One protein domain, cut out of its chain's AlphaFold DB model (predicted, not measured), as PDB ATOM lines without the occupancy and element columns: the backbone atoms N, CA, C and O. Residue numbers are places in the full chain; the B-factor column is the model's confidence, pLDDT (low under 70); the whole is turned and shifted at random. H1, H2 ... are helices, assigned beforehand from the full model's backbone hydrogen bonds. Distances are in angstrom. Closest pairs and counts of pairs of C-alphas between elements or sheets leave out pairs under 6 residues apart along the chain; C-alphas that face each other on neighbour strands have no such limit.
ATOM      1  N   THR A   4      14.209  65.935  -2.256       74.06
ATOM      2  CA  THR A   4      15.499  66.242  -1.627       74.06
ATOM      3  C   THR A   4      15.680  65.540  -0.276       74.06
ATOM      4  O   THR A   4      16.757  65.005  -0.009       74.06
ATOM      5  N   ASP A   5      14.632  65.453   0.550       79.75
ATOM      6  CA  ASP A   5      14.693  64.733   1.833       79.75
ATOM      7  C   ASP A   5      14.886  63.225   1.632       79.75
ATOM      8  O   ASP A   5      15.659  62.582   2.347       79.75
ATOM      9  N   ALA A   6      14.194  62.648   0.645       78.88
ATOM     10  CA  ALA A   6      14.290  61.224   0.341       78.88
ATOM     11  C   ALA A   6      15.687  60.844  -0.173       78.88
ATOM     12  O   ALA A   6      16.232  59.814   0.226       78.88
ATOM     13  N   ASP A   7      16.288  61.686  -1.014       79.62
ATOM     14  CA  ASP A   7      17.627  61.451  -1.558       79.62
ATOM     15  C   ASP A   7      18.715  61.649  -0.492       79.62
ATOM     16  O   ASP A   7      19.632  60.832  -0.382       79.62
ATOM     17  N   THR A   8      18.557  62.642   0.389       85.06
ATOM     18  CA  THR A   8      19.459  62.855   1.536       85.06
ATOM     19  C   THR A   8      19.424  61.668   2.501       85.06
ATOM     20  O   THR A   8      20.469  61.179   2.937       85.06
ATOM     21  N   ARG A   9      18.225  61.145   2.789       81.25
ATOM     22  CA  ARG A   9      18.042  59.952   3.626       81.25
ATOM     23  C   ARG A   9      18.626  58.693   2.987       81.25
ATOM     24  O   ARG A   9      19.202  57.859   3.676       81.25
ATOM     25  N   ARG A  10      18.513  58.540   1.667       83.12
ATOM     26  CA  ARG A  10      19.151  57.427   0.946       83.12
ATOM     27  C   ARG A  10      20.673  57.504   1.026       83.12
ATOM     28  O   ARG A  10      21.319  56.481   1.235       83.12
ATOM     29  N   ALA A  11      21.240  58.702   0.905       85.31
ATOM     30  CA  ALA A  11      22.681  58.910   1.001       85.31
ATOM     31  C   ALA A  11      23.235  58.663   2.416       85.31
ATOM     32  O   ALA A  11      24.394  58.272   2.562       85.31
ATOM     33  N   SER A  12      22.445  58.898   3.472       85.00
ATOM     34  CA  SER A  12      22.852  58.550   4.840       85.00
ATOM     35  C   SER A  12      22.785  57.044   5.096       85.00
ATOM     36  O   SER A  12      23.732  56.496   5.654       85.00
ATOM     37  N   LEU A  13      21.731  56.368   4.624       85.94
ATOM     38  CA  LEU A  13      21.599  54.910   4.726       85.94
ATOM     39  C   LEU A  13      22.740  54.186   4.006       85.94
ATOM     40  O   LEU A  13      23.392  53.343   4.613       85.94
ATOM     41  N   GLN A  14      23.067  54.595   2.776       83.75
ATOM     42  CA  GLN A  14      24.188  54.007   2.033       83.75
ATOM     43  C   GLN A  14      25.511  54.127   2.793       83.75
ATOM     44  O   GLN A  14      26.279  53.176   2.826       83.75
ATOM     45  N   ARG A  15      25.792  55.270   3.433       84.12
ATOM     46  CA  ARG A  15      27.022  55.436   4.229       84.12
ATOM     47  C   ARG A  15      27.059  54.525   5.456       84.12
ATOM     48  O   ARG A  15      28.124  54.012   5.779       84.12
ATOM     49  N   ALA A  16      25.922  54.327   6.119       85.06
ATOM     50  CA  ALA A  16      25.824  53.427   7.266       85.06
ATOM     51  C   ALA A  16      26.031  51.959   6.861       85.06
ATOM     52  O   ALA A  16      26.724  51.228   7.560       85.06
ATOM     53  N   GLU A  17      25.485  51.550   5.713       85.12
ATOM     54  CA  GLU A  17      25.674  50.207   5.154       85.12
ATOM     55  C   GLU A  17      27.153  49.919   4.857       85.12
ATOM     56  O   GLU A  17      27.646  48.863   5.252       85.12
ATOM     57  N   ARG A  18      27.884  50.878   4.262       79.56
ATOM     58  CA  ARG A  18      29.336  50.733   4.024       79.56
ATOM     59  C   ARG A  18      30.123  50.569   5.316       79.56
ATOM     60  O   ARG A  18      30.910  49.640   5.450       79.56
ATOM     61  N   ALA A  19      29.880  51.455   6.284       83.12
ATOM     62  CA  ALA A  19      30.578  51.428   7.568       83.12
ATOM     63  C   ALA A  19      30.312  50.123   8.340       83.12
ATOM     64  O   ALA A  19      31.206  49.595   8.998       83.12
ATOM     65  N   ALA A  20      29.096  49.577   8.236       82.56
ATOM     66  CA  ALA A  20      28.778  48.268   8.788       82.56
ATOM     67  C   ALA A  20      29.538  47.149   8.054       82.56
ATOM     68  O   ALA A  20      30.138  46.304   8.713       82.56
ATOM     69  N   GLY A  21      29.571  47.160   6.716       79.50
ATOM     70  CA  GLY A  21      30.318  46.181   5.917       79.50
ATOM     71  C   GLY A  21      31.807  46.133   6.269       79.50
ATOM     72  O   GLY A  21      32.344  45.055   6.533       79.50
ATOM     73  N   GLU A  22      32.442  47.302   6.388       82.31
ATOM     74  CA  GLU A  22      33.838  47.427   6.821       82.31
ATOM     75  C   GLU A  22      34.064  46.841   8.225       82.31
ATOM     76  O   GLU A  22      35.021  46.093   8.430       82.31
ATOM     77  N   ALA A  23      33.165  47.109   9.178       81.00
ATOM     78  CA  ALA A  23      33.265  46.584  10.543       81.00
ATOM     79  C   ALA A  23      33.115  45.053  10.623       81.00
ATOM     80  O   ALA A  23      33.728  44.419  11.482       81.00
ATOM     81  N   PHE A  24      32.329  44.449   9.727       81.56
ATOM     82  CA  PHE A  24      32.152  42.994   9.638       81.56
ATOM     83  C   PHE A  24      33.204  42.299   8.757       81.56
ATOM     84  O   PHE A  24      33.133  41.085   8.574       81.56
ATOM     85  N   GLY A  25      34.192  43.033   8.227       79.81
ATOM     86  CA  GLY A  25      35.241  42.463   7.377       79.81
ATOM     87  C   GLY A  25      34.771  42.095   5.966       79.81
ATOM     88  O   GLY A  25      35.450  41.331   5.281       79.81
ATOM     89  N   TRP A  26      33.634  42.640   5.523       72.31
ATOM     90  CA  TRP A  26      33.183  42.608   4.132       72.31
ATOM     91  C   TRP A  26      33.538  43.941   3.461       72.31
ATOM     92  O   TRP A  26      32.716  44.860   3.458       72.31
ATOM     93  N   PRO A  27      34.756  44.081   2.899       67.19
ATOM     94  CA  PRO A  27      35.101  45.271   2.135       67.19
ATOM     95  C   PRO A  27      34.126  45.417   0.966       67.19
ATOM     96  O   PRO A  27      33.729  44.415   0.369       67.19
ATOM     97  N   GLU A  28      33.745  46.662   0.670       64.00
ATOM     98  CA  GLU A  28      32.729  47.031  -0.318       64.00
ATOM     99  C   GLU A  28      32.885  46.216  -1.618       64.00
ATOM    100  O   GLU A  28      33.716  46.506  -2.481       64.00
ATOM    101  N   THR A  29      32.083  45.162  -1.767       63.28
ATOM    102  CA  THR A  29      31.938  44.464  -3.047       63.28
ATOM    103  C   THR A  29      31.399  45.456  -4.070       63.28
ATOM    104  O   THR A  29      30.547  46.269  -3.697       63.28
ATOM    105  N   PRO A  30      31.843  45.411  -5.343       58.41
ATOM    106  CA  PRO A  30      31.434  46.381  -6.351       58.41
ATOM    107  C   PRO A  30      29.916  46.519  -6.321       58.41
ATOM    108  O   PRO A  30      29.187  45.533  -6.457       58.41
ATOM    109  N   VAL A  31      29.450  47.742  -6.069       58.44
ATOM    110  CA  VAL A  31      28.037  48.062  -5.844       58.44
ATOM    111  C   VAL A  31      27.182  47.571  -7.019       58.44
ATOM    112  O   VAL A  31      26.021  47.213  -6.817       58.44
ATOM    113  N   GLU A  32      27.756  47.462  -8.226       57.66
ATOM    114  CA  GLU A  32      27.144  46.805  -9.383       57.66
ATOM    115  C   GLU A  32      26.721  45.348  -9.137       57.66
ATOM    116  O   GLU A  32      25.646  44.958  -9.589       57.66
ATOM    117  N   ALA A  33      27.521  44.534  -8.444       54.84
ATOM    118  CA  ALA A  33      27.250  43.108  -8.246       54.84
ATOM    119  C   ALA A  33      26.143  42.875  -7.208       54.84
ATOM    120  O   ALA A  33      25.217  42.096  -7.446       54.84
ATOM    121  N   VAL A  34      26.181  43.610  -6.093       56.47
ATOM    122  CA  VAL A  34      25.176  43.500  -5.024       56.47
ATOM    123  C   VAL A  34      23.866  44.173  -5.428       56.47
ATOM    124  O   VAL A  34      22.807  43.584  -5.222       56.47
ATOM    125  N   ARG A  35      23.892  45.339  -6.100       55.16
ATOM    126  CA  ARG A  35      22.662  45.914  -6.682       55.16
ATOM    127  C   ARG A  35      22.050  44.987  -7.711       55.16
ATOM    128  O   ARG A  35      20.843  44.836  -7.694       55.16
ATOM    129  N   ARG A  36      22.835  44.345  -8.577       53.28
ATOM    130  CA  ARG A  36      22.299  43.395  -9.566       53.28
ATOM    131  C   ARG A  36      21.660  42.159  -8.912       53.28
ATOM    132  O   ARG A  36      20.755  41.589  -9.505       53.28
ATOM    133  N   SER A  37      22.084  41.782  -7.702       54.50
ATOM    134  CA  SER A  37      21.516  40.662  -6.934       54.50
ATOM    135  C   SER A  37      20.307  41.044  -6.066       54.50
ATOM    136  O   SER A  37      19.363  40.266  -5.980       54.50
ATOM    137  N   LEU A  38      20.326  42.207  -5.404       54.44
ATOM    138  CA  LEU A  38      19.210  42.703  -4.579       54.44
ATOM    139  C   LEU A  38      18.099  43.330  -5.427       54.44
ATOM    140  O   LEU A  38      16.933  43.301  -5.045       54.44
ATOM    141  N   LEU A  39      18.448  43.855  -6.603       53.59
ATOM    142  CA  LEU A  39      17.517  44.201  -7.668       53.59
ATOM    143  C   LEU A  39      17.302  42.961  -8.546       53.59
ATOM    144  O   LEU A  39      17.619  42.970  -9.737       53.59
ATOM    145  N   LEU A  40      16.649  41.930  -7.999       57.69
ATOM    146  CA  LEU A  40      15.563  41.325  -8.774       57.69
ATOM    147  C   LEU A  40      14.706  42.512  -9.211       57.69
ATOM    148  O   LEU A  40      14.035  43.143  -8.396       57.69
ATOM    149  N   ASN A  41      14.958  42.940 -10.446       63.12
ATOM    150  CA  ASN A  41      14.735  44.285 -10.945       63.12
ATOM    151  C   ASN A  41      13.339  44.746 -10.489       63.12
ATOM    152  O   ASN A  41      12.382  43.999 -10.695       63.12
ATOM    153  N   PRO A  42      13.150  45.909  -9.844       64.12
ATOM    154  CA  PRO A  42      11.808  46.364  -9.462       64.12
ATOM    155  C   PRO A  42      10.835  46.327 -10.653       64.12
ATOM    156  O   PRO A  42       9.640  46.113 -10.478       64.12
ATOM    157  N   THR A  43      11.363  46.425 -11.876       69.38
ATOM    158  CA  THR A  43      10.650  46.153 -13.127       69.38
ATOM    159  C   THR A  43      10.206  44.698 -13.297       69.38
ATOM    160  O   THR A  43       9.081  44.489 -13.720       69.38
ATOM    161  N   THR A  44      11.015  43.691 -12.959       75.19
ATOM    162  CA  THR A  44      10.597  42.276 -12.957       75.19
ATOM    163  C   THR A  44       9.510  41.995 -11.931       75.19
ATOM    164  O   THR A  44       8.563  41.287 -12.254       75.19
ATOM    165  N   ILE A  45       9.583  42.599 -10.740       79.56
ATOM    166  CA  ILE A  45       8.515  42.479  -9.738       79.56
ATOM    167  C   ILE A  45       7.239  43.146 -10.263       79.56
ATOM    168  O   ILE A  45       6.178  42.530 -10.268       79.56
ATOM    169  N   ALA A  46       7.337  44.374 -10.777       79.88
ATOM    170  CA  ALA A  46       6.197  45.077 -11.360       79.88
ATOM    171  C   ALA A  46       5.591  44.323 -12.558       79.88
ATOM    172  O   ALA A  46       4.369  44.228 -12.667       79.88
ATOM    173  N   ALA A  47       6.428  43.749 -13.425       83.19
ATOM    174  CA  ALA A  47       5.999  42.965 -14.576       83.19
ATOM    175  C   ALA A  47       5.298  41.670 -14.147       83.19
ATOM    176  O   ALA A  47       4.218  41.376 -14.652       83.19
ATOM    177  N   ALA A  48       5.855  40.932 -13.183       84.31
ATOM    178  CA  ALA A  48       5.226  39.725 -12.649       84.31
ATOM    179  C   ALA A  48       3.853  40.030 -12.031       84.31
ATOM    180  O   ALA A  48       2.880  39.322 -12.298       84.31
ATOM    181  N   THR A  49       3.740  41.121 -11.271       86.19
ATOM    182  CA  THR A  49       2.465  41.565 -10.689       86.19
ATOM    183  C   THR A  49       1.456  41.963 -11.766       86.19
ATOM    184  O   THR A  49       0.291  41.576 -11.686       86.19
ATOM    185  N   ALA A  50       1.885  42.692 -12.801       87.12
ATOM    186  CA  ALA A  50       1.019  43.081 -13.911       87.12
ATOM    187  C   ALA A  50       0.486  41.856 -14.668       87.12
ATOM    188  O   ALA A  50      -0.721  41.733 -14.860       87.12
ATOM    189  N   VAL A  51       1.366  40.914 -15.023       91.38
ATOM    190  CA  VAL A  51       0.988  39.657 -15.689       91.38
ATOM    191  C   VAL A  51       0.018  38.852 -14.825       91.38
ATOM    192  O   VAL A  51      -1.002  38.387 -15.326       91.38
ATOM    193  N   THR A  52       0.286  38.741 -13.523       90.00
ATOM    194  CA  THR A  52      -0.589  38.018 -12.586       90.00
ATOM    195  C   THR A  52      -1.971  38.662 -12.502       90.00
ATOM    196  O   THR A  52      -2.982  37.965 -12.542       90.00
ATOM    197  N   THR A  53      -2.030  39.994 -12.444       91.38
ATOM    198  CA  THR A  53      -3.297  40.738 -12.397       91.38
ATOM    199  C   THR A  53      -4.105  40.528 -13.677       91.38
ATOM    200  O   THR A  53      -5.304  40.287 -13.599       91.38
ATOM    201  N   VAL A  54      -3.450  40.561 -14.844       93.12
ATOM    202  CA  VAL A  54      -4.084  40.308 -16.149       93.12
ATOM    203  C   VAL A  54      -4.587  38.868 -16.263       93.12
ATOM    204  O   VAL A  54      -5.695  38.635 -16.736       93.12
ATOM    205  N   ALA A  55      -3.806  37.887 -15.811       90.50
ATOM    206  CA  ALA A  55      -4.231  36.490 -15.813       90.50
ATOM    207  C   ALA A  55      -5.455  36.273 -14.907       90.50
ATOM    208  O   ALA A  55      -6.404  35.592 -15.300       90.50
ATOM    209  N   ALA A  56      -5.467  36.889 -13.721       89.25
ATOM    210  CA  ALA A  56      -6.591  36.815 -12.795       89.25
ATOM    211  C   ALA A  56      -7.860  37.460 -13.370       89.25
ATOM    212  O   ALA A  56      -8.936  36.873 -13.269       89.25
ATOM    213  N   THR A  57      -7.756  38.627 -14.016       88.81
ATOM    214  CA  THR A  57      -8.916  39.252 -14.666       88.81
ATOM    215  C   THR A  57      -9.427  38.424 -15.835       88.81
ATOM    216  O   THR A  57     -10.631  38.222 -15.926       88.81
ATOM    217  N   LEU A  58      -8.553  37.882 -16.686       86.81
ATOM    218  CA  LEU A  58      -8.977  36.986 -17.769       86.81
ATOM    219  C   LEU A  58      -9.692  35.740 -17.236       86.81
ATOM    220  O   LEU A  58     -10.728  35.371 -17.770       86.81
ATOM    221  N   THR A  59      -9.182  35.138 -16.161       81.62
ATOM    222  CA  THR A  59      -9.803  33.954 -15.540       81.62
ATOM    223  C   THR A  59     -11.163  34.275 -14.923       81.62
ATOM    224  O   THR A  59     -12.033  33.421 -14.899       81.62
ATOM    225  N   TYR A  60     -11.367  35.497 -14.425       73.25
ATOM    226  CA  TYR A  60     -12.666  35.928 -13.903       73.25
ATOM    227  C   TYR A  60     -13.718  36.152 -15.005       73.25
ATOM    228  O   TYR A  60     -14.913  36.040 -14.746       73.25
ATOM    229  N   PHE A  61     -13.288  36.498 -16.222       64.31
ATOM    230  CA  PHE A  61     -14.178  36.738 -17.365       64.31
ATOM    231  C   PHE A  61     -14.436  35.497 -18.241       64.31
ATOM    232  O   PHE A  61     -15.247  35.590 -19.163       64.31
ATOM    233  N   VAL A  62     -13.763  34.371 -17.972       57.53
ATOM    234  CA  VAL A  62     -13.997  33.048 -18.587       57.53
ATOM    235  C   VAL A  62     -14.913  32.228 -17.691       57.53
ATOM    236  O   VAL A  62     -15.890  31.664 -18.231       57.53
TER     237      VAL A  62
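Overview. This is residues 4 to 62 of the 62 residues of an uncharacterized protein of Methylobacterium sp. 17Sr1-43 (UniProt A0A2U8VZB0). The model is an open V of helices with no packed core: H1 makes one arm, and H2 followed by H3 makes the other, longer arm. The arms join at a corner of loop, residues 24 to 30, and H3 sticks out far from it, making much of the length. The printed part has 59 residues with three named helices, H1, H2 and H3 in that order, and no named strand; the class is all helix. The whole is extended, with a radius of gyration of the C-alphas of 18.5 A and spans of 57 by 28 by 16 A.

Along the chain. H1 runs from Thr 4 to Ala 23, 29.2 A from first to last C-alpha, and begins with C-alpha 4 at (15.499, 66.242, -1.627). H2 is short, residues 31 to 38, with C-alpha 31 at (28.037, 48.062, -5.844). H3 holds residues 42 to 61, is 28.8 A long, and ends with C-alpha 61 at (-14.178, 36.738, -17.365).

Arrangement. H1 touches no helix. H1 and H2 are apart, with no C-alpha of the one within 8 A of the other. By the same test H2 and H3 are apart, and H1 and H3 are apart. Residues 4 to 16 of H1 stand free, and so do residues 30 to 62, which include H2 and H3. In H1, H2 and H3 every O i to N i+4 pair is within hydrogen-bond range.

Size, cuts and confidence. The C-alphas of Ala 23 and Val 62, the two farthest apart, are 57.1 A apart. The printed part has no cut and ends at Val 62, the chain's last residue. The link from H1 to H2 is short, with 7 residues; the link from H2 to H3 is tight, with 3. The mean pLDDT of the printed part is 75.5, and residues 27 to 43 and 61 to 62 are under 70.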